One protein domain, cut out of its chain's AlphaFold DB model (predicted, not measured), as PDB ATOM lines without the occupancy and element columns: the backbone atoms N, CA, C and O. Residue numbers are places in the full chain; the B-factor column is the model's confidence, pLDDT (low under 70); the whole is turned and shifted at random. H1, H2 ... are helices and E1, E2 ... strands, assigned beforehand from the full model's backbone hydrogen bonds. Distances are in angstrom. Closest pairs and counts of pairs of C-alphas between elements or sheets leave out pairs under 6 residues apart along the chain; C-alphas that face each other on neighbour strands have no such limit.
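What this domain is: This is residues 6 to 111 of the 223 residues of an uncharacterized protein of Paenibacillus sp. Soil724D2 (UniProt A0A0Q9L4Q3). A twisted four-stranded sheet has the long helix H1 slanting over one face and short H2 on the same face, in two layers; loops 9 to 21 and 41 to 58 make the far ends. The 106 printed residues run E1, H1, E2, E3, E4, H2, mixed in class, under half in named elements. The antiparallel sheet runs E1, E3, E2, E4. The whole is compact, radius of gyration of the C-alphas 13.9 A, spanning 41 by 27 by 24 A.

Where its parts are: E1, residues 6 to 8, begins at C-alpha 6 (266.282, 201.592, 220.896). H1, 22 to 40, measures 26.6 A; E2, 59 to 64, 16.8 A; E3, 73 to 79, 18.8 A. E4 is 100 to 103; H2, 104 to 109, ends at C-alpha 109 (274.219, 197.563, 202.504).

How they stand to each other: N 7 and O 74 (E1, E3), 3.0 A, N 63 and O 75 (hairpin E2, E3), 2.8 A, and N 62 and O 102 (E2, E4), 2.9 A, are within hydrogen-bond range. E1, H1, E2 form a split strand-helix-strand unit, E3 between the strands, its crossover right-handed. H1 is over E3, height over the sheet 8.1 A; the closest C-alphas are Ala 32 and Phe 76, 6.6 A. H2 is on the sheet at height 7.9 A, closest to E2 at C-alphas 104 and 61, 5.5 A. Every O i to N i+4 pair is within range in H1; H2 has 0 of 2, and 1 of 3 O i to N i+3.

The domain as a whole: C-alphas 16 and 52 are farthest apart, 42.6 A. The printed part has no cut; links E1 to H1, H1 to E2 and E3 to E4 are long. Among residues under pLDDT 70 are 65 to 72 and 84 to 100.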
ATOM      1  N   VAL A   6     267.348 201.421 221.889       85.06
ATOM      2  CA  VAL A   6     266.282 201.592 220.896       85.06
ATOM      3  C   VAL A   6     266.335 203.003 220.329       85.06
ATOM      4  O   VAL A   6     266.540 203.965 221.070       85.06
ATOM      5  N   ILE A   7     266.149 203.127 219.020       80.25
ATOM      6  CA  ILE A   7     265.962 204.411 218.343       80.25
ATOM      7  C   ILE A   7     264.772 204.342 217.395       80.25
ATOM      8  O   ILE A   7     264.436 203.273 216.893       80.25
ATOM      9  N   THR A   8     264.188 205.498 217.106       78.62
ATOM     10  CA  THR A   8     263.246 205.658 216.000       78.62
ATOM     11  C   THR A   8     264.019 205.822 214.691       78.62
ATOM     12  O   THR A   8     265.069 206.476 214.647       78.62
ATOM     13  N   VAL A   9     263.531 205.199 213.616       72.31
ATOM     14  CA  VAL A   9     264.180 205.228 212.294       72.31
ATOM     15  C   VAL A   9     264.232 206.649 211.734       72.31
ATOM     16  O   VAL A   9     265.198 206.984 211.057       72.31
ATOM     17  N   ASP A  10     263.280 207.516 212.078       71.25
ATOM     18  CA  ASP A  10     263.229 208.914 211.623       71.25
ATOM     19  C   ASP A  10     264.513 209.706 211.921       71.25
ATOM     20  O   ASP A  10     264.883 210.601 211.164       71.25
ATOM     21  N   ILE A  11     265.243 209.350 212.986       77.56
ATOM     22  CA  ILE A  11     266.532 209.970 213.352       77.56
ATOM     23  C   ILE A  11     267.629 209.651 212.320       77.56
ATOM     24  O   ILE A  11     268.627 210.369 212.219       77.56
ATOM     25  N   LEU A  12     267.467 208.560 211.576       74.88
ATOM     26  CA  LEU A  12     268.412 208.079 210.578       74.88
ATOM     27  C   LEU A  12     268.105 208.588 209.171       74.88
ATOM     28  O   LEU A  12     269.000 208.576 208.328       74.88
ATOM     29  N   VAL A  13     266.866 208.998 208.900       72.94
ATOM     30  CA  VAL A  13     266.419 209.346 207.549       72.94
ATOM     31  C   VAL A  13     266.880 210.755 207.194       72.94
ATOM     32  O   VAL A  13     266.536 211.736 207.850       72.94
ATOM     33  N   ASP A  14     267.646 210.867 206.113       73.62
ATOM     34  CA  ASP A  14     267.999 212.161 205.550       73.62
ATOM     35  C   ASP A  14     266.728 212.839 204.993       73.62
ATOM     36  O   ASP A  14     266.039 212.265 204.140       73.62
ATOM     37  N   PRO A  15     266.402 214.070 205.431       71.31
ATOM     38  CA  PRO A  15     265.144 214.727 205.073       71.31
ATOM     39  C   PRO A  15     265.055 215.095 203.585       71.31
ATOM     40  O   PRO A  15     263.961 215.354 203.079       71.31
ATOM     41  N   THR A  16     266.184 215.115 202.874       70.00
ATOM     42  CA  THR A  16     266.277 215.479 201.457       70.00
ATOM     43  C   THR A  16     266.127 214.253 200.564       70.00
ATOM     44  O   THR A  16     265.375 214.278 199.590       70.00
ATOM     45  N   THR A  17     266.831 213.168 200.886       73.25
ATOM     46  CA  THR A  17     266.859 211.944 200.068       73.25
ATOM     47  C   THR A  17     265.807 210.919 200.479       73.25
ATOM     48  O   THR A  17     265.497 210.028 199.690       73.25
ATOM     49  N   LYS A  18     265.233 211.056 201.683       66.88
ATOM     50  CA  LYS A  18     264.320 210.084 202.307       66.88
ATOM     51  C   LYS A  18     264.915 208.673 202.428       66.88
ATOM     52  O   LYS A  18     264.167 207.699 202.452       66.88
ATOM     53  N   LYS A  19     266.243 208.574 202.488       68.38
ATOM     54  CA  LYS A  19     267.006 207.338 202.711       68.38
ATOM     55  C   LYS A  19     267.741 207.405 204.043       68.38
ATOM     56  O   LYS A  19     267.959 208.505 204.557       68.38
ATOM     57  N   ILE A  20     268.149 206.265 204.589       71.31
ATOM     58  CA  ILE A  20     268.999 206.235 205.779       71.31
ATOM     59  C   ILE A  20     270.358 206.859 205.453       71.31
ATOM     60  O   ILE A  20     271.077 206.463 204.537       71.31
ATOM     61  N   SER A  21     270.720 207.874 206.232       79.81
ATOM     62  CA  SER A  21     272.038 208.485 206.193       79.81
ATOM     63  C   SER A  21     273.044 207.553 206.858       79.81
ATOM     64  O   SER A  21     272.990 207.331 208.070       79.81
ATOM     65  N   GLU A  22     274.011 207.060 206.083       78.62
ATOM     66  CA  GLU A  22     275.124 206.252 206.597       78.62
ATOM     67  C   GLU A  22     275.832 206.957 207.768       78.62
ATOM     68  O   GLU A  22     276.089 206.349 208.806       78.62
ATOM     69  N   GLY A  23     276.071 208.269 207.661       77.81
ATOM     70  CA  GLY A  23     276.700 209.054 208.725       77.81
ATOM     71  C   GLY A  23     275.866 209.121 210.011       77.81
ATOM     72  O   GLY A  23     276.408 208.979 211.115       77.81
ATOM     73  N   ALA A  24     274.544 209.295 209.892       81.06
ATOM     74  CA  ALA A  24     273.640 209.270 211.044       81.06
ATOM     75  C   ALA A  24     273.601 207.875 211.685       81.06
ATOM     76  O   ALA A  24     273.702 207.743 212.908       81.06
ATOM     77  N   PHE A  25     273.552 206.830 210.858       81.88
ATOM     78  CA  PHE A  25     273.552 205.445 211.305       81.88
ATOM     79  C   PHE A  25     274.841 205.061 212.033       81.88
ATOM     80  O   PHE A  25     274.776 204.540 213.145       81.88
ATOM     81  N   LEU A  26     276.013 205.379 211.477       80.06
ATOM     82  CA  LEU A  26     277.303 205.128 212.127       80.06
ATOM     83  C   LEU A  26     277.414 205.864 213.471       80.06
ATOM     84  O   LEU A  26     277.956 205.325 214.439       80.06
ATOM     85  N   THR A  27     276.839 207.066 213.566       85.25
ATOM     86  CA  THR A  27     276.772 207.823 214.824       85.25
ATOM     87  C   THR A  27     275.911 207.108 215.869       85.25
ATOM     88  O   THR A  27     276.297 207.024 217.037       85.25
ATOM     89  N   VAL A  28     274.748 206.582 215.477       85.81
ATOM     90  CA  VAL A  28     273.880 205.799 216.371       85.81
ATOM     91  C   VAL A  28     274.545 204.486 216.772       85.81
ATOM     92  O   VAL A  28     274.544 204.149 217.955       85.81
ATOM     93  N   LEU A  29     275.176 203.783 215.832       83.88
ATOM     94  CA  LEU A  29     275.889 202.538 216.096       83.88
ATOM     95  C   LEU A  29     276.994 202.735 217.142       83.88
ATOM     96  O   LEU A  29     277.079 201.967 218.098       83.88
ATOM     97  N   ALA A  30     277.779 203.809 217.026       85.38
ATOM     98  CA  ALA A  30     278.806 204.151 218.009       85.38
ATOM     99  C   ALA A  30     278.215 204.461 219.398       85.38
ATOM    100  O   ALA A  30     278.792 204.085 220.423       85.38
ATOM    101  N   LYS A  31     277.048 205.122 219.458       90.38
ATOM    102  CA  LYS A  31     276.326 205.367 220.720       90.38
ATOM    103  C   LYS A  31     275.833 204.062 221.346       90.38
ATOM    104  O   LYS A  31     276.029 203.871 222.547       90.38
ATOM    105  N   ALA A  32     275.251 203.172 220.547       89.12
ATOM    106  CA  ALA A  32     274.783 201.865 220.994       89.12
ATOM    107  C   ALA A  32     275.949 201.008 221.516       89.12
ATOM    108  O   ALA A  32     275.876 200.451 222.609       89.12
ATOM    109  N   GLU A  33     277.071 200.965 220.792       88.56
ATOM    110  CA  GLU A  33     278.266 200.231 221.215       88.56
ATOM    111  C   GLU A  33     278.831 200.771 222.537       88.56
ATOM    112  O   GLU A  33     279.156 199.998 223.442       88.56
ATOM    113  N   LYS A  34     278.914 202.101 222.688       92.12
ATOM    114  CA  LYS A  34     279.337 202.731 223.945       92.12
ATOM    115  C   LYS A  34     278.404 202.357 225.097       92.12
ATOM    116  O   LYS A  34     278.890 201.967 226.157       92.12
ATOM    117  N   HIS A  35     277.091 202.428 224.876       91.88
ATOM    118  CA  HIS A  35     276.089 202.028 225.860       91.88
ATOM    119  C   HIS A  35     276.320 200.584 226.330       91.88
ATOM    120  O   HIS A  35     276.453 200.348 227.529       91.88
ATOM    121  N   TYR A  36     276.475 199.627 225.410       89.88
ATOM    122  CA  TYR A  36     276.700 198.225 225.776       89.88
ATOM    123  C   TYR A  36     278.034 197.986 226.491       89.88
ATOM    124  O   TYR A  36     278.074 197.203 227.440       89.88
ATOM    125  N   LYS A  37     279.107 198.697 226.122       90.44
ATOM    126  CA  LYS A  37     280.374 198.664 226.877       90.44
ATOM    127  C   LYS A  37     280.199 199.160 228.311       90.44
ATOM    128  O   LYS A  37     280.787 198.588 229.224       90.44
ATOM    129  N   ASP A  38     279.406 200.206 228.525       89.44
ATOM    130  CA  ASP A  38     279.153 200.748 229.861       89.44
ATOM    131  C   ASP A  38     278.247 199.832 230.701       89.44
ATOM    132  O   ASP A  38     278.474 199.678 231.904       89.44
ATOM    133  N   VAL A  39     277.281 199.154 230.073       87.00
ATOM    134  CA  VAL A  39     276.457 198.126 230.731       87.00
ATOM    135  C   VAL A  39     277.314 196.923 231.141       87.00
ATOM    136  O   VAL A  39     277.228 196.488 232.287       87.00
ATOM    137  N   LEU A  40     278.197 196.433 230.263       86.19
ATOM    138  CA  LEU A  40     279.078 195.286 230.539       86.19
ATOM    139  C   LEU A  40     280.040 195.502 231.716       86.19
ATOM    140  O   LEU A  40     280.412 194.539 232.378       86.19
ATOM    141  N   LYS A  41     280.410 196.752 232.033       84.44
ATOM    142  CA  LYS A  41     281.230 197.067 233.223       84.44
ATOM    143  C   LYS A  41     280.529 196.731 234.537       84.44
ATOM    144  O   LYS A  41     281.195 196.469 235.533       84.44
ATOM    145  N   ASN A  42     279.201 196.797 234.545       83.81
ATOM    146  CA  ASN A  42     278.387 196.700 235.754       83.81
ATOM    147  C   ASN A  42     277.505 195.442 235.773       83.81
ATOM    148  O   ASN A  42     277.028 195.044 236.835       83.81
ATOM    149  N   TYR A  43     277.286 194.810 234.615       83.19
ATOM    150  CA  TYR A  43     276.341 193.711 234.444       83.19
ATOM    151  C   TYR A  43     276.870 192.639 233.492       83.19
ATOM    152  O   TYR A  43     277.384 192.929 232.415       83.19
ATOM    153  N   ASN A  44     276.628 191.375 233.843       81.50
ATOM    154  CA  ASN A  44     276.843 190.255 232.931       81.50
ATOM    155  C   ASN A  44     275.688 190.178 231.927       81.50
ATOM    156  O   ASN A  44     274.611 189.667 232.247       81.50
ATOM    157  N   LEU A  45     275.910 190.657 230.704       82.31
ATOM    158  CA  LEU A  45     274.961 190.471 229.608       82.31
ATOM    159  C   LEU A  45     275.091 189.069 229.018       82.31
ATOM    160  O   LEU A  45     276.184 188.516 228.934       82.31
ATOM    161  N   ARG A  46     273.972 188.494 228.577       80.94
ATOM    162  CA  ARG A  46     273.950 187.212 227.862       80.94
ATOM    163  C   ARG A  46     273.603 187.442 226.403       80.94
ATOM    164  O   ARG A  46     272.671 188.181 226.105       80.94
ATOM    165  N   CYS A  47     274.317 186.760 225.514       80.38
ATOM    166  CA  CYS A  47     274.033 186.762 224.089       80.38
ATOM    167  C   CYS A  47     272.592 186.286 223.858       80.38
ATOM    168  O   CYS A  47     272.234 185.210 224.351       80.38
ATOM    169  N   PRO A  48     271.759 187.028 223.110       74.38
ATOM    170  CA  PRO A  48     270.377 186.624 222.881       74.38
ATOM    171  C   PRO A  48     270.268 185.320 222.078       74.38
ATOM    172  O   PRO A  48     269.312 184.578 222.284       74.38
ATOM    173  N   ARG A  49     271.272 185.001 221.244       72.88
ATOM    174  CA  ARG A  49     271.327 183.771 220.438       72.88
ATOM    175  C   ARG A  49     271.809 182.552 221.230       72.88
ATOM    176  O   ARG A  49     271.084 181.579 221.378       72.88
ATOM    177  N   CYS A  50     273.031 182.597 221.762       71.19
ATOM    178  CA  CYS A  50     273.661 181.427 222.394       71.19
ATOM    179  C   CYS A  50     273.579 181.405 223.927       71.19
ATOM    180  O   CYS A  50     274.060 180.462 224.547       71.19
ATOM    181  N   ARG A  51     273.015 182.446 224.557       75.31
ATOM    182  CA  ARG A  51     272.894 182.611 226.022       75.31
ATOM    183  C   ARG A  51     274.221 182.641 226.803       75.31
ATOM    184  O   ARG A  51     274.180 182.774 228.027       75.31
ATOM    185  N   ILE A  52     275.367 182.586 226.121       81.81
ATOM    186  CA  ILE A  52     276.711 182.750 226.697       81.81
ATOM    187  C   ILE A  52     276.886 184.190 227.194       81.81
ATOM    188  O   ILE A  52     276.345 185.123 226.597       81.81
ATOM    189  N   ILE A  53     277.628 184.369 228.291       83.31
ATOM    190  CA  ILE A  53     277.972 185.696 228.813       83.31
ATOM    191  C   ILE A  53     278.827 186.436 227.779       83.31
ATOM    192  O   ILE A  53     279.824 185.916 227.284       83.31
ATOM    193  N   ILE A  54     278.403 187.646 227.441       84.19
ATOM    194  CA  ILE A  54     279.101 188.528 226.518       84.19
ATOM    195  C   ILE A  54     280.264 189.166 227.277       84.19
ATOM    196  O   ILE A  54     280.061 189.737 228.345       84.19
ATOM    197  N   GLY A  55     281.471 189.051 226.729       81.88
ATOM    198  CA  GLY A  55     282.640 189.772 227.228       81.88
ATOM    199  C   GLY A  55     282.849 191.104 226.507       81.88
ATOM    200  O   GLY A  55     282.059 191.520 225.664       81.88
ATOM    201  N   ASP A  56     283.983 191.735 226.776       82.38
ATOM    202  CA  ASP A  56     284.373 193.051 226.250       82.38
ATOM    203  C   ASP A  56     284.461 193.086 224.711       82.38
ATOM    204  O   ASP A  56     284.431 194.147 224.087       82.38
ATOM    205  N   LYS A  57     284.587 191.903 224.098       84.88
ATOM    206  CA  LYS A  57     284.558 191.684 222.654       84.88
ATOM    207  C   LYS A  57     283.180 191.161 222.253       84.88
ATOM    208  O   LYS A  57     282.883 189.981 222.439       84.88
ATOM    209  N   PHE A  58     282.370 192.029 221.660       87.56
ATOM    210  CA  PHE A  58     281.047 191.701 221.134       87.56
ATOM    211  C   PHE A  58     280.840 192.300 219.742       87.56
ATOM    212  O   PHE A  58     281.627 193.124 219.274       87.56
ATOM    213  N   LYS A  59     279.773 191.865 219.075       85.31
ATOM    214  CA  LYS A  59     279.290 192.435 217.814       85.31
ATOM    215  C   LYS A  59     277.927 193.079 218.038       85.31
ATOM    216  O   LYS A  59     277.167 192.627 218.893       85.31
ATOM    217  N   MET A  60     277.633 194.118 217.265       85.75
ATOM    218  CA  MET A  60     276.334 194.782 217.285       85.75
ATOM    219  C   MET A  60     275.410 194.158 216.243       85.75
ATOM    220  O   MET A  60     275.735 194.120 215.053       85.75
ATOM    221  N   GLY A  61     274.263 193.674 216.701       83.31
ATOM    222  CA  GLY A  61     273.137 193.315 215.852       83.31
ATOM    223  C   GLY A  61     272.035 194.362 215.931       83.31
ATOM    224  O   GLY A  61     271.995 195.179 216.858       83.31
ATOM    225  N   ILE A  62     271.150 194.325 214.943       81.25
ATOM    226  CA  ILE A  62     269.977 195.184 214.837       81.25
ATOM    227  C   ILE A  62     268.755 194.297 214.663       81.25
ATOM    228  O   ILE A  62     268.783 193.334 213.898       81.25
ATOM    229  N   ARG A  63     267.690 194.636 215.382       78.62
ATOM    230  CA  ARG A  63     266.347 194.113 215.178       78.62
ATOM    231  C   ARG A  63     265.436 195.230 214.716       78.62
ATOM    232  O   ARG A  63     265.472 196.320 215.286       78.62
ATOM    233  N   SER A  64     264.621 194.943 213.714       72.12
ATOM    234  CA  SER A  64     263.494 195.792 213.335       72.12
ATOM    235  C   SER A  64     262.218 195.138 213.854       72.12
ATOM    236  O   SER A  64     261.898 194.007 213.474       72.12
ATOM    237  N   THR A  65     261.522 195.818 214.764       60.62
ATOM    238  CA  THR A  65     260.240 195.355 215.309       60.62
ATOM    239  C   THR A  65     259.126 195.664 214.316       60.62
ATOM    240  O   THR A  65     258.965 196.810 213.897       60.62
ATOM    241  N   LEU A  66     258.341 194.650 213.955       51.03
ATOM    242  CA  LEU A  66     257.288 194.737 212.934       51.03
ATOM    243  C   LEU A  66     256.016 195.454 213.411       51.03
ATOM    244  O   LEU A  66     255.145 195.769 212.608       51.03
ATOM    245  N   ASP A  67     255.920 195.748 214.707       44.41
ATOM    246  CA  ASP A  67     254.662 196.136 215.350       44.41
ATOM    247  C   ASP A  67     254.334 197.638 215.314       44.41
ATOM    248  O   ASP A  67     253.292 198.051 215.822       44.41
ATOM    249  N   MET A  68     255.171 198.493 214.716       43.72
ATOM    250  CA  MET A  68     254.953 199.946 214.757       43.72
ATOM    251  C   MET A  68     254.842 200.572 213.368       43.72
ATOM    252  O   MET A  68     255.763 201.203 212.864       43.72
ATOM    253  N   ILE A  69     253.640 200.469 212.788       45.09
ATOM    254  CA  ILE A  69     253.232 201.149 211.541       45.09
ATOM    255  C   ILE A  69     253.384 202.684 211.641       45.09
ATOM    256  O   ILE A  69     253.515 203.360 210.622       45.09
ATOM    257  N   LEU A  70     253.357 203.244 212.856       43.44
ATOM    258  CA  LEU A  70     253.363 204.692 213.098       43.44
ATOM    259  C   LEU A  70     254.710 205.261 213.574       43.44
ATOM    260  O   LEU A  70     254.856 206.478 213.546       43.44
ATOM    261  N   ASP A  71     255.667 204.424 213.988       60.00
ATOM    262  CA  ASP A  71     256.994 204.862 214.453       60.00
ATOM    263  C   ASP A  71     257.988 203.682 214.411       60.00
ATOM    264  O   ASP A  71     258.160 202.976 215.409       60.00
ATOM    265  N   PRO A  72     258.576 203.368 213.244       64.19
ATOM    266  CA  PRO A  72     259.457 202.216 213.111       64.19
ATOM    267  C   PRO A  72     260.694 202.374 214.004       64.19
ATOM    268  O   PRO A  72     261.384 203.393 213.964       64.19
ATOM    269  N   GLN A  73     260.992 201.342 214.795       76.75
ATOM    270  CA  GLN A  73     262.111 201.335 215.736       76.75
ATOM    271  C   GLN A  73     263.194 200.342 215.318       76.75
ATOM    272  O   GLN A  73     262.910 199.233 214.862       76.75
ATOM    273  N   LEU A  74     264.450 200.730 215.539       79.56
ATOM    274  CA  LEU A  74     265.583 199.814 215.506       79.56
ATOM    275  C   LEU A  74     266.036 199.529 216.929       79.56
ATOM    276  O   LEU A  74     266.416 200.434 217.676       79.56
ATOM    277  N   VAL A  75     266.043 198.248 217.275       85.94
ATOM    278  CA  VAL A  75     266.578 197.742 218.532       85.94
ATOM    279  C   VAL A  75     267.980 197.216 218.274       85.94
ATOM    280  O   VAL A  75     268.188 196.232 217.568       85.94
ATOM    281  N   PHE A  76     268.968 197.860 218.869       86.88
ATOM    282  CA  PHE A  76     270.346 197.406 218.855       86.88
ATOM    283  C   PHE A  76     270.560 196.405 219.987       86.88
ATOM    284  O   PHE A  76     270.014 196.573 221.077       86.88
ATOM    285  N   PHE A  77     271.382 195.385 219.748       86.62
ATOM    286  CA  PHE A  77     271.758 194.410 220.768       86.62
ATOM    287  C   PHE A  77     273.217 193.975 220.632       86.62
ATOM    288  O   PHE A  77     273.767 193.895 219.533       86.62
ATOM    289  N   ALA A  78     273.842 193.656 221.765       87.06
ATOM    290  CA  ALA A  78     275.154 193.025 221.789       87.06
ATOM    291  C   ALA A  78     275.020 191.505 221.618       87.06
ATOM    292  O   ALA A  78     274.195 190.855 222.267       87.06
ATOM    293  N   ALA A  79     275.867 190.924 220.774       84.81
ATOM    294  CA  ALA A  79     275.928 189.491 220.523       84.81
ATOM    295  C   ALA A  79     277.355 188.956 220.659       84.81
ATOM    296  O   ALA A  79     278.341 189.656 220.409       84.81
ATOM    297  N   HIS A  80     277.458 187.682 221.035       84.38
ATOM    298  CA  HIS A  80     278.734 186.976 221.038       84.38
ATOM    299  C   HIS A  80     279.286 186.903 219.598       84.38
ATOM    300  O   HIS A  80     278.515 186.544 218.704       84.38
ATOM    301  N   PRO A  81     280.580 187.198 219.346       81.75
ATOM    302  CA  PRO A  81     281.128 187.290 217.986       81.75
ATOM    303  C   PRO A  81     280.858 186.054 217.121       81.75
ATOM    304  O   PRO A  81     280.369 186.172 216.003       81.75
ATOM    305  N   SER A  82     281.015 184.855 217.693       78.31
ATOM    306  CA  SER A  82     280.767 183.591 216.981       78.31
ATOM    307  C   SER A  82     279.330 183.404 216.479       78.31
ATOM    308  O   SER A  82     279.095 182.529 215.657       78.31
ATOM    309  N   CYS A  83     278.356 184.158 216.999       72.06
ATOM    310  CA  CYS A  83     276.961 184.096 216.558       72.06
ATOM    311  C   CYS A  83     276.650 185.046 215.394       72.06
ATOM    312  O   CYS A  83     275.533 185.004 214.884       72.06
ATOM    313  N   MET A  84     277.597 185.922 215.048       69.88
ATOM    314  CA  MET A  84     277.459 186.973 214.034       69.88
ATOM    315  C   MET A  84     278.517 186.860 212.928       69.88
ATOM    316  O   MET A  84     278.333 187.437 211.866       69.88
ATOM    317  N   ASP A  85     279.608 186.124 213.170       63.03
ATOM    318  CA  ASP A  85     280.677 185.875 212.192       63.03
ATOM    319  C   ASP A  85     280.380 184.669 211.263       63.03
ATOM    320  O   ASP A  85     281.182 184.354 210.385       63.03
ATOM    321  N   ASP A  86     279.243 183.981 211.437       56.34
ATOM    322  CA  ASP A  86     278.767 182.972 210.482       56.34
ATOM    323  C   ASP A  86     278.198 183.697 209.243       56.34
ATOM    324  O   ASP A  86     277.325 184.551 209.410       56.34
ATOM    325  N   PRO A  87     278.650 183.403 208.009       42.91
ATOM    326  CA  PRO A  87     278.125 184.031 206.794       42.91
ATOM    327  C   PRO A  87     276.602 183.900 206.646       42.91
ATOM    328  O   PRO A  87     275.983 184.796 206.087       42.91
ATOM    329  N   VAL A  88     275.979 182.866 207.226       45.03
ATOM    330  CA  VAL A  88     274.511 182.698 207.264       45.03
ATOM    331  C   VAL A  88     273.841 183.679 208.245       45.03
ATOM    332  O   VAL A  88     272.677 184.029 208.093       45.03
ATOM    333  N   SER A  89     274.581 184.144 209.256       43.00
ATOM    334  CA  SER A  89     274.145 185.124 210.268       43.00
ATOM    335  C   SER A  89     274.358 186.580 209.852       43.00
ATOM    336  O   SER A  89     273.889 187.481 210.549       43.00
ATOM    337  N   GLY A  90     275.092 186.804 208.758       43.25
ATOM    338  CA  GLY A  90     275.239 188.104 208.105       43.25
ATOM    339  C   GLY A  90     273.999 188.509 207.307       43.25
ATOM    340  O   GLY A  90     273.762 189.706 207.137       43.25
ATOM    341  N   ASP A  91     273.213 187.519 206.883       54.84
ATOM    342  CA  ASP A  91     272.007 187.694 206.086       54.84
ATOM    343  C   ASP A  91     270.805 188.128 206.938       54.84
ATOM    344  O   ASP A  91     270.781 188.025 208.164       54.84
ATOM    345  N   LEU A  92     269.793 188.653 206.255       57.16
ATOM    346  CA  LEU A  92     268.510 189.080 206.800       57.16
ATOM    347  C   LEU A  92     267.788 187.853 207.394       57.16
ATOM    348  O   LEU A  92     267.219 187.046 206.659       57.16
ATOM    349  N   MET A  93     267.845 187.673 208.716       63.91
ATOM    350  CA  MET A  93     267.253 186.519 209.404       63.91
ATOM    351  C   MET A  93     265.987 186.914 210.157       63.91
ATOM    352  O   MET A  93     265.832 188.055 210.572       63.91
ATOM    353  N   LEU A  94     265.097 185.953 210.394       58.38
ATOM    354  CA  LEU A  94     264.017 186.107 211.364       58.38
ATOM    355  C   LEU A  94     264.431 185.451 212.672       58.38
ATOM    356  O   LEU A  94     264.942 184.328 212.665       58.38
ATOM    357  N   ASN A  95     264.202 186.130 213.789       64.44
ATOM    358  CA  ASN A  95     264.374 185.517 215.097       64.44
ATOM    359  C   ASN A  95     263.121 184.723 215.517       64.44
ATOM    360  O   ASN A  95     262.098 184.687 214.835       64.44
ATOM    361  N   ASP A  96     263.207 184.097 216.686       55.78
ATOM    362  CA  ASP A  96     262.150 183.290 217.307       55.78
ATOM    363  C   ASP A  96     260.845 184.061 217.601       55.78
ATOM    364  O   ASP A  96     259.834 183.450 217.959       55.78
ATOM    365  N   GLN A  97     260.878 185.392 217.514       58.62
ATOM    366  CA  GLN A  97     259.748 186.304 217.691       58.62
ATOM    367  C   GLN A  97     259.185 186.786 216.341       58.62
ATOM    368  O   GLN A  97     258.228 187.550 216.316       58.62
ATOM    369  N   GLY A  98     259.756 186.335 215.220       57.78
ATOM    370  CA  GLY A  98     259.394 186.800 213.884       57.78
ATOM    371  C   GLY A  98     259.958 188.179 213.541       57.78
ATOM    372  O   GLY A  98     259.589 188.727 212.511       57.78
ATOM    373  N   GLU A  99     260.850 188.742 214.360       67.50
ATOM    374  CA  GLU A  99     261.490 190.031 214.085       67.50
ATOM    375  C   GLU A  99     262.641 189.848 213.094       67.50
ATOM    376  O   GLU A  99     263.375 188.856 213.153       67.50
ATOM    377  N   ILE A 100     262.841 190.840 212.224       69.38
ATOM    378  CA  ILE A 100     264.002 190.880 211.335       69.38
ATOM    379  C   ILE A 100     265.235 191.168 212.183       69.38
ATOM    380  O   ILE A 100     265.302 192.204 212.838       69.38
ATOM    381  N   GLU A 101     266.222 190.283 212.133       73.19
ATOM    382  CA  GLU A 101     267.505 190.398 212.803       73.19
ATOM    383  C   GLU A 101     268.636 190.385 211.767       73.19
ATOM    384  O   GLU A 101     268.743 189.473 210.949       73.19
ATOM    385  N   VAL A 102     269.486 191.408 211.804       73.62
ATOM    386  CA  VAL A 102     270.561 191.611 210.828       73.62
ATOM    387  C   VAL A 102     271.791 192.210 211.510       73.62
ATOM    388  O   VAL A 102     271.696 192.887 212.540       73.62
ATOM    389  N   THR A 103     272.984 191.963 210.967       72.25
ATOM    390  CA  THR A 103     274.192 192.660 211.436       72.25
ATOM    391  C   THR A 103     274.100 194.154 211.105       72.25
ATOM    392  O   THR A 103     273.553 194.533 210.069       72.25
ATOM    393  N   ALA A 104     274.676 195.025 211.940       68.25
ATOM    394  CA  ALA A 104     274.669 196.465 211.656       68.25
ATOM    395  C   ALA A 104     275.343 196.814 210.309       68.25
ATOM    396  O   ALA A 104     274.921 197.740 209.625       68.25
ATOM    397  N   SER A 105     276.359 196.044 209.909       66.56
ATOM    398  CA  SER A 105     277.034 196.180 208.615       66.56
ATOM    399  C   SER A 105     276.176 195.734 207.432       66.56
ATOM    400  O   SER A 105     276.248 196.352 206.374       66.56
ATOM    401  N   ALA A 106     275.379 194.674 207.579       65.69
ATOM    402  CA  ALA A 106     274.495 194.228 206.507       65.69
ATOM    403  C   ALA A 106     273.318 195.194 206.330       65.69
ATOM    404  O   ALA A 106     273.022 195.547 205.198       65.69
ATOM    405  N   PHE A 107     272.752 195.727 207.420       70.44
ATOM    406  CA  PHE A 107     271.668 196.715 207.363       70.44
ATOM    407  C   PHE A 107     271.995 197.932 206.479       70.44
ATOM    408  O   PHE A 107     271.159 198.357 205.689       70.44
ATOM    409  N   LEU A 108     273.221 198.462 206.565       65.38
ATOM    410  CA  LEU A 108     273.668 199.583 205.723       65.38
ATOM    411  C   LEU A 108     273.718 199.243 204.228       65.38
ATOM    412  O   LEU A 108     273.490 200.111 203.394       65.38
ATOM    413  N   ASN A 109     274.037 197.995 203.889       62.19
ATOM    414  CA  ASN A 109     274.219 197.563 202.504       62.19
ATOM    415  C   ASN A 109     272.936 196.998 201.878       62.19
ATOM    416  O   ASN A 109     272.875 196.850 200.661       62.19
ATOM    417  N   SER A 110     271.929 196.682 202.693       62.22
ATOM    418  CA  SER A 110     270.683 196.047 202.264       62.22
ATOM    419  C   SER A 110     269.432 196.833 202.660       62.22
ATOM    420  O   SER A 110     268.344 196.271 202.646       62.22
ATOM    421  N   GLU A 111     269.541 198.129 202.977       61.62
ATOM    422  CA  GLU A 111     268.408 198.972 203.411       61.62
ATOM    423  C   GLU A 111     267.177 198.824 202.499       61.62
ATOM    424  O   GLU A 111     266.080 198.525 202.974       61.62
TER     425      GLU A 111